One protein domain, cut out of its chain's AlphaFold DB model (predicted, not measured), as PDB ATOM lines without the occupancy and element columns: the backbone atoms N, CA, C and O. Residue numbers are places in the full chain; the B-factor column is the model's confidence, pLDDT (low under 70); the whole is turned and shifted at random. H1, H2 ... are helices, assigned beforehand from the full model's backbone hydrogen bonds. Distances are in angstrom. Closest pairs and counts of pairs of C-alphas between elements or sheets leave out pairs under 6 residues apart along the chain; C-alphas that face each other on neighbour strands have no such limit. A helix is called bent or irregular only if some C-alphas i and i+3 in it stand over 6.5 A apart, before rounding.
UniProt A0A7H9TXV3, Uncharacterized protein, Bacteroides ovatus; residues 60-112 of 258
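Overview. This is residues 60 to 112 of the 258 residues of an uncharacterized protein of Bacteroides ovatus (UniProt A0A7H9TXV3). Two helices, H1 and H2, lie roughly side by side and run opposite ways with a gap between them, joined at one end by a looping link, and from the other end of H2 a long tail folds back past the first turns of H1 to the short helix H3, which lies beyond H1 on the side away from H2. The whole makes a flat, loose frame with few contacts between its helices, and residues 83 to 89, of which 84 to 89 belong to H2, stand free. The printed part has 53 residues with three named helices, in the order H1, H2, H3, and no named strand; the class is all helix. It is loose, with a radius of gyration of the C-alphas of 12.8 A, and its C-alphas span 34 by 29 by 10 A.

Arrangement. H1, residues 60 to 75, is the longest helix by residues. H2, residues 84 to 96, is near H1, with 6 pairs of C-alphas within 10 A. The two only just fall short of coming within 8 A, their closest C-alphas being 8.2 A apart. The z component of the N-to-C direction is -0.88 in H1 and 0.97 in H2. H3, residues 109 to 112, is apart from H1 and apart from H2. In H1 and H2 every O i to N i+4 pair is within hydrogen-bond range; H3, with 4 residues, is too short for such a pair, and its 1 pair of O i and N i+3 is within range.

Along the chain. H1 begins at C-alpha 60, at (43.493, -44.713, -24.516), and ends at C-alpha 75, at (33.762, -38.261, -43.704), 22.5 A from first to last C-alpha. H2 is 19.0 A long from C-alpha 84, at (52.332, -46.314, -44.783), to C-alpha 96. H3 is 5.7 A long from first to last C-alpha and ends at C-alpha 112, at (29.146, -44.612, -19.603). No helix is bent or irregular.

Size, cuts and confidence. The two C-alphas farthest apart, those of Glu 77 and Asp 100, are 36.6 A from each other, while the C-alphas of Phe 60 and Arg 112, the first and last printed residues, are 15.2 A apart. The link from H1 to H2, with 8 residues, is short. The link from H2 to H3 is long: residues 97 to 108 hold no named element, and their C-alphas lie 9 to 18 A from the mean of the C-alphas. The printed part has no cut. The mean pLDDT of the printed part is 88.6; the model's confidence is low, under 70, in residues 108 to 112, and the mean over H3 is 52.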
ATOM      1  N   PHE A  60      44.861 -45.156 -24.216       92.62
ATOM      2  CA  PHE A  60      43.493 -44.713 -24.516       92.62
ATOM      3  C   PHE A  60      43.457 -43.459 -25.409       92.62
ATOM      4  O   PHE A  60      42.780 -43.460 -26.432       92.62
ATOM      5  N   HIS A  61      44.216 -42.404 -25.080       91.81
ATOM      6  CA  HIS A  61      44.214 -41.156 -25.861       91.81
ATOM      7  C   HIS A  61      44.723 -41.362 -27.295       91.81
ATOM      8  O   HIS A  61      44.167 -40.802 -28.242       91.81
ATOM      9  N   MET A  62      45.756 -42.188 -27.465       93.38
ATOM     10  CA  MET A  62      46.275 -42.567 -28.779       93.38
ATOM     11  C   MET A  62      45.238 -43.337 -29.603       93.38
ATOM     12  O   MET A  62      45.024 -43.009 -30.767       93.38
ATOM     13  N   GLU A  63      44.590 -44.346 -29.023       93.56
ATOM     14  CA  GLU A  63      43.607 -45.169 -29.738       93.56
ATOM     15  C   GLU A  63      42.338 -44.362 -30.074       93.56
ATOM     16  O   GLU A  63      41.872 -44.422 -31.210       93.56
ATOM     17  N   ALA A  64      41.873 -43.495 -29.168       93.25
ATOM     18  CA  ALA A  64      40.794 -42.536 -29.427       93.25
ATOM     19  C   ALA A  64      41.124 -41.575 -30.585       93.25
ATOM     20  O   ALA A  64      40.285 -41.317 -31.449       93.25
ATOM     21  N   THR A  65      42.365 -41.073 -30.637       94.06
ATOM     22  CA  THR A  65      42.838 -40.193 -31.722       94.06
ATOM     23  C   THR A  65      42.866 -40.932 -33.063       94.06
ATOM     24  O   THR A  65      42.478 -40.368 -34.084       94.06
ATOM     25  N   ILE A  66      43.280 -42.203 -33.073       94.19
ATOM     26  CA  ILE A  66      43.306 -43.042 -34.280       94.19
ATOM     27  C   ILE A  66      41.889 -43.277 -34.815       94.19
ATOM     28  O   ILE A  66      41.668 -43.112 -36.014       94.19
ATOM     29  N   GLU A  67      40.921 -43.619 -33.961       94.25
ATOM     30  CA  GLU A  67      39.539 -43.829 -34.412       94.25
ATOM     31  C   GLU A  67      38.866 -42.526 -34.875       94.25
ATOM     32  O   GLU A  67      38.202 -42.524 -35.912       94.25
ATOM     33  N   PHE A  68      39.107 -41.398 -34.194       94.44
ATOM     34  CA  PHE A  68      38.646 -40.083 -34.658       94.44
ATOM     35  C   PHE A  68      39.177 -39.746 -36.062       94.44
ATOM     36  O   PHE A  68      38.420 -39.297 -36.922       94.44
ATOM     37  N   LEU A  69      40.466 -39.992 -36.324       95.25
ATOM     38  CA  LEU A  69      41.061 -39.706 -37.631       95.25
ATOM     39  C   LEU A  69      40.537 -40.637 -38.735       95.25
ATOM     40  O   LEU A  69      40.319 -40.168 -39.848       95.25
ATOM     41  N   LYS A  70      40.241 -41.913 -38.442       94.06
ATOM     42  CA  LYS A  70      39.550 -42.806 -39.396       94.06
ATOM     43  C   LYS A  70      38.141 -42.314 -39.735       94.06
ATOM     44  O   LYS A  70      37.745 -42.345 -40.897       94.06
ATOM     45  N   GLN A  71      37.380 -41.859 -38.736       93.62
ATOM     46  CA  GLN A  71      36.054 -41.270 -38.957       93.62
ATOM     47  C   GLN A  71      36.141 -39.985 -39.791       93.62
ATOM     48  O   GLN A  71      35.286 -39.741 -40.640       93.62
ATOM     49  N   TYR A  72      37.183 -39.177 -39.580       94.50
ATOM     50  CA  TYR A  72      37.442 -37.974 -40.367       94.50
ATOM     51  C   TYR A  72      37.805 -38.294 -41.826       94.50
ATOM     52  O   TYR A  72      37.252 -37.670 -42.728       94.50
ATOM     53  N   ASP A  73      38.663 -39.289 -42.064       96.19
ATOM     54  CA  ASP A  73      38.996 -39.784 -43.406       96.19
ATOM     55  C   ASP A  73      37.744 -40.263 -44.153       96.19
ATOM     56  O   ASP A  73      37.452 -39.773 -45.244       96.19
ATOM     57  N   ALA A  74      36.935 -41.126 -43.525       93.94
ATOM     58  CA  ALA A  74      35.677 -41.607 -44.097       93.94
ATOM     59  C   ALA A  74      34.691 -40.462 -44.402       93.94
ATOM     60  O   ALA A  74      34.052 -40.456 -45.452       93.94
ATOM     61  N   LYS A  75      34.600 -39.457 -43.518       95.81
ATOM     62  CA  LYS A  75      33.762 -38.261 -43.704       95.81
ATOM     63  C   LYS A  75      34.235 -37.347 -44.842       95.81
ATOM     64  O   LYS A  75      33.426 -36.593 -45.379       95.81
ATOM     65  N   MET A  76      35.523 -37.377 -45.176       95.44
ATOM     66  CA  MET A  76      36.140 -36.527 -46.201       95.44
ATOM     67  C   MET A  76      36.455 -37.280 -47.504       95.44
ATOM     68  O   MET A  76      37.091 -36.708 -48.386       95.44
ATOM     69  N   GLU A  77      36.023 -38.541 -47.625       94.62
ATOM     70  CA  GLU A  77      36.318 -39.441 -48.754       94.62
ATOM     71  C   GLU A  77      37.834 -39.607 -49.017       94.62
ATOM     72  O   GLU A  77      38.291 -39.709 -50.158       94.62
ATOM     73  N   MET A  78      38.631 -39.636 -47.941       94.56
ATOM     74  CA  MET A  78      40.089 -39.805 -47.964       94.56
ATOM     75  C   MET A  78      40.528 -41.132 -47.325       94.56
ATOM     76  O   MET A  78      39.772 -41.766 -46.596       94.56
ATOM     77  N   ASP A  79      41.778 -41.531 -47.578       92.69
ATOM     78  CA  ASP A  79      42.431 -42.691 -46.952       92.69
ATOM     79  C   ASP A  79      43.887 -42.348 -46.575       92.69
ATOM     80  O   ASP A  79      44.862 -42.828 -47.158       92.69
ATOM     81  N   VAL A  80      44.041 -41.419 -45.629       93.44
ATOM     82  CA  VAL A  80      45.340 -40.963 -45.112       93.44
ATOM     83  C   VAL A  80      45.818 -41.886 -43.988       93.44
ATOM     84  O   VAL A  80      47.012 -42.174 -43.884       93.44
ATOM     85  N   MET A  81      44.900 -42.414 -43.178       93.88
ATOM     86  CA  MET A  81      45.175 -43.281 -42.031       93.88
ATOM     87  C   MET A  81      45.685 -44.675 -42.413       93.88
ATOM     88  O   MET A  81      46.466 -45.250 -41.652       93.88
ATOM     89  N   SER A  82      45.318 -45.207 -43.586       92.69
ATOM     90  CA  SER A  82      45.913 -46.451 -44.109       92.69
ATOM     91  C   SER A  82      47.263 -46.227 -44.796       92.69
ATOM     92  O   SER A  82      47.942 -47.195 -45.154       92.69
ATOM     93  N   SER A  83      47.689 -44.973 -44.990       95.81
ATOM     94  CA  SER A  83      48.973 -44.681 -45.625       95.81
ATOM     95  C   SER A  83      50.143 -45.177 -44.771       95.81
ATOM     96  O   SER A  83      50.154 -45.082 -43.540       95.81
ATOM     97  N   LYS A  84      51.170 -45.706 -45.443       95.69
ATOM     98  CA  LYS A  84      52.332 -46.314 -44.783       95.69
ATOM     99  C   LYS A  84      53.062 -45.347 -43.835       95.69
ATOM    100  O   LYS A  84      53.581 -45.768 -42.805       95.69
ATOM    101  N   GLU A  85      53.115 -44.063 -44.173       95.69
ATOM    102  CA  GLU A  85      53.804 -43.056 -43.358       95.69
ATOM    103  C   GLU A  85      53.088 -42.827 -42.017       95.69
ATOM    104  O   GLU A  85      53.742 -42.711 -40.979       95.69
ATOM    105  N   ILE A  86      51.750 -42.853 -42.020       94.94
ATOM    106  CA  ILE A  86      50.929 -42.719 -40.811       94.94
ATOM    107  C   ILE A  86      50.956 -43.998 -39.969       94.94
ATOM    108  O   ILE A  86      51.090 -43.908 -38.747       94.94
ATOM    109  N   THR A  87      50.916 -45.188 -40.578       94.50
ATOM    110  CA  THR A  87      51.021 -46.442 -39.810       94.50
ATOM    111  C   THR A  87      52.389 -46.584 -39.134       94.50
ATOM    112  O   THR A  87      52.443 -46.880 -37.940       94.50
ATOM    113  N   GLU A  88      53.487 -46.243 -39.820       96.25
ATOM    114  CA  GLU A  88      54.819 -46.176 -39.201       96.25
ATOM    115  C   GLU A  88      54.930 -45.098 -38.102       96.25
ATOM    116  O   GLU A  88      55.701 -45.267 -37.155       96.25
ATOM    117  N   ALA A  89      54.216 -43.973 -38.214       95.06
ATOM    118  CA  ALA A  89      54.184 -42.944 -37.170       95.06
ATOM    119  C   ALA A  89      53.430 -43.428 -35.919       95.06
ATOM    120  O   ALA A  89      53.911 -43.253 -34.798       95.06
ATOM    121  N   ILE A  90      52.294 -44.108 -36.108       94.25
ATOM    122  CA  ILE A  90      51.519 -44.739 -35.032       94.25
ATOM    123  C   ILE A  90      52.353 -45.801 -34.301       94.25
ATOM    124  O   ILE A  90      52.300 -45.875 -33.076       94.25
ATOM    125  N   GLU A  91      53.144 -46.611 -35.012       94.69
ATOM    126  CA  GLU A  91      54.036 -47.594 -34.378       94.69
ATOM    127  C   GLU A  91      55.145 -46.941 -33.540       94.69
ATOM    128  O   GLU A  91      55.406 -47.400 -32.430       94.69
ATOM    129  N   LYS A  92      55.733 -45.829 -34.003       94.75
ATOM    130  CA  LYS A  92      56.726 -45.065 -33.223       94.75
ATOM    131  C   LYS A  92      56.109 -44.510 -31.933       94.75
ATOM    132  O   LYS A  92      56.652 -44.743 -30.857       94.75
ATOM    133  N   ILE A  93      54.924 -43.896 -32.014       91.75
ATOM    134  CA  ILE A  93      54.187 -43.384 -30.842       91.75
ATOM    135  C   ILE A  93      53.848 -44.518 -29.856       91.75
ATOM    136  O   ILE A  93      54.010 -44.353 -28.650       91.75
ATOM    137  N   LYS A  94      53.450 -45.703 -30.348       90.69
ATOM    138  CA  LYS A  94      53.201 -46.891 -29.505       90.69
ATOM    139  C   LYS A  94      54.423 -47.333 -28.697       90.69
ATOM    140  O   LYS A  94      54.242 -47.865 -27.606       90.69
ATOM    141  N   MET A  95      55.639 -47.128 -29.208       91.50
ATOM    142  CA  MET A  95      56.885 -47.477 -28.512       91.50
ATOM    143  C   MET A  95      57.309 -46.449 -27.451       91.50
ATOM    144  O   MET A  95      58.115 -46.784 -26.586       91.50
ATOM    145  N   GLU A  96      56.772 -45.225 -27.491       89.81
ATOM    146  CA  GLU A  96      57.044 -44.164 -26.506       89.81
ATOM    147  C   GLU A  96      56.044 -44.159 -25.330       89.81
ATOM    148  O   GLU A  96      56.260 -43.477 -24.326       89.81
ATOM    149  N   LEU A  97      54.960 -44.940 -25.414       88.56
ATOM    150  CA  LEU A  97      53.995 -45.104 -24.324       88.56
ATOM    151  C   LEU A  97      54.571 -45.904 -23.145       88.56
ATOM    152  O   LEU A  97      55.355 -46.839 -23.303       88.56
ATOM    153  N   HIS A  98      54.115 -45.572 -21.933       85.38
ATOM    154  CA  HIS A  98      54.532 -46.259 -20.709       85.38
ATOM    155  C   HIS A  98      54.143 -47.754 -20.745       85.38
ATOM    156  O   HIS A  98      52.968 -48.054 -20.970       85.38
ATOM    157  N   PRO A  99      55.057 -48.705 -20.464       84.38
ATOM    158  CA  PRO A  99      54.807 -50.136 -20.672       84.38
ATOM    159  C   PRO A  99      53.673 -50.692 -19.799       84.38
ATOM    160  O   PRO A  99      52.965 -51.615 -20.210       84.38
ATOM    161  N   ASP A 100      53.454 -50.116 -18.616       84.56
ATOM    162  CA  ASP A 100      52.361 -50.501 -17.714       84.56
ATOM    163  C   ASP A 100      50.994 -49.912 -18.096       84.56
ATOM    164  O   ASP A 100      50.000 -50.224 -17.447       84.56
ATOM    165  N   ASP A 101      50.901 -49.108 -19.160       85.38
ATOM    166  CA  ASP A 101      49.621 -48.574 -19.624       85.38
ATOM    167  C   ASP A 101      48.744 -49.674 -20.240       85.38
ATOM    168  O   ASP A 101      49.024 -50.196 -21.323       85.38
ATOM    169  N   LYS A 102      47.677 -50.038 -19.522       86.81
ATOM    170  CA  LYS A 102      46.651 -50.989 -19.975       86.81
ATOM    171  C   LYS A 102      45.328 -50.303 -20.336       86.81
ATOM    172  O   LYS A 102      44.349 -51.001 -20.568       86.81
ATOM    173  N   SER A 103      45.286 -48.966 -20.376       88.25
ATOM    174  CA  SER A 103      44.095 -48.241 -20.832       88.25
ATOM    175  C   SER A 103      43.840 -48.534 -22.313       88.25
ATOM    176  O   SER A 103      44.787 -48.628 -23.096       88.25
ATOM    177  N   HIS A 104      42.578 -48.715 -22.694       90.06
ATOM    178  CA  HIS A 104      42.184 -49.074 -24.054       90.06
ATOM    179  C   HIS A 104      40.959 -48.257 -24.457       90.06
ATOM    180  O   HIS A 104      40.032 -48.134 -23.660       90.06
ATOM    181  N   PHE A 105      40.956 -47.672 -25.654       90.50
ATOM    182  CA  PHE A 105      39.772 -46.970 -26.155       90.50
ATOM    183  C   PHE A 105      38.750 -47.959 -26.725       90.50
ATOM    184  O   PHE A 105      39.103 -48.819 -27.531       90.50
ATOM    185  N   SER A 106      37.479 -47.796 -26.354       85.00
ATOM    186  CA  SER A 106      36.355 -48.520 -26.946       85.00
ATOM    187  C   SER A 106      35.214 -47.559 -27.302       85.00
ATOM    188  O   SER A 106      35.101 -46.470 -26.738       85.00
ATOM    189  N   PHE A 107      34.362 -47.973 -28.242       74.94
ATOM    190  CA  PHE A 107      33.108 -47.285 -28.571       74.94
ATOM    191  C   PHE A 107      31.908 -47.802 -27.756       74.94
ATOM    192  O   PHE A 107      30.780 -47.379 -28.000       74.94
ATOM    193  N   ASP A 108      32.114 -48.743 -26.829       67.88
ATOM    194  CA  ASP A 108      31.019 -49.468 -26.188       67.88
ATOM    195  C   ASP A 108      30.326 -48.576 -25.138       67.88
ATOM    196  O   ASP A 108      30.895 -48.259 -24.088       67.88
ATOM    197  N   LYS A 109      29.085 -48.143 -25.428       55.91
ATOM    198  CA  LYS A 109      28.307 -47.182 -24.612       55.91
ATOM    199  C   LYS A 109      28.182 -47.633 -23.144       55.91
ATOM    200  O   LYS A 109      28.034 -46.799 -22.254       55.91
ATOM    201  N   LYS A 110      28.335 -48.937 -22.875       53.19
ATOM    202  CA  LYS A 110      28.304 -49.564 -21.544       53.19
ATOM    203  C   LYS A 110      29.271 -48.965 -20.519       53.19
ATOM    204  O   LYS A 110      28.914 -48.929 -19.345       53.19
ATOM    205  N   GLU A 111      30.438 -48.443 -20.910       49.94
ATOM    206  CA  GLU A 111      31.344 -47.790 -19.942       49.94
ATOM    207  C   GLU A 111      30.850 -46.406 -19.468       49.94
ATOM    208  O   GLU A 111      31.347 -45.891 -18.468       49.94
ATOM    209  N   ARG A 112      29.825 -45.821 -20.108       48.56
ATOM    210  CA  ARG A 112      29.146 -44.612 -19.603       48.56
ATOM    211  C   ARG A 112      28.080 -44.900 -18.546       48.56
ATOM    212  O   ARG A 112      27.596 -43.959 -17.924       48.56
TER     213      ARG A 112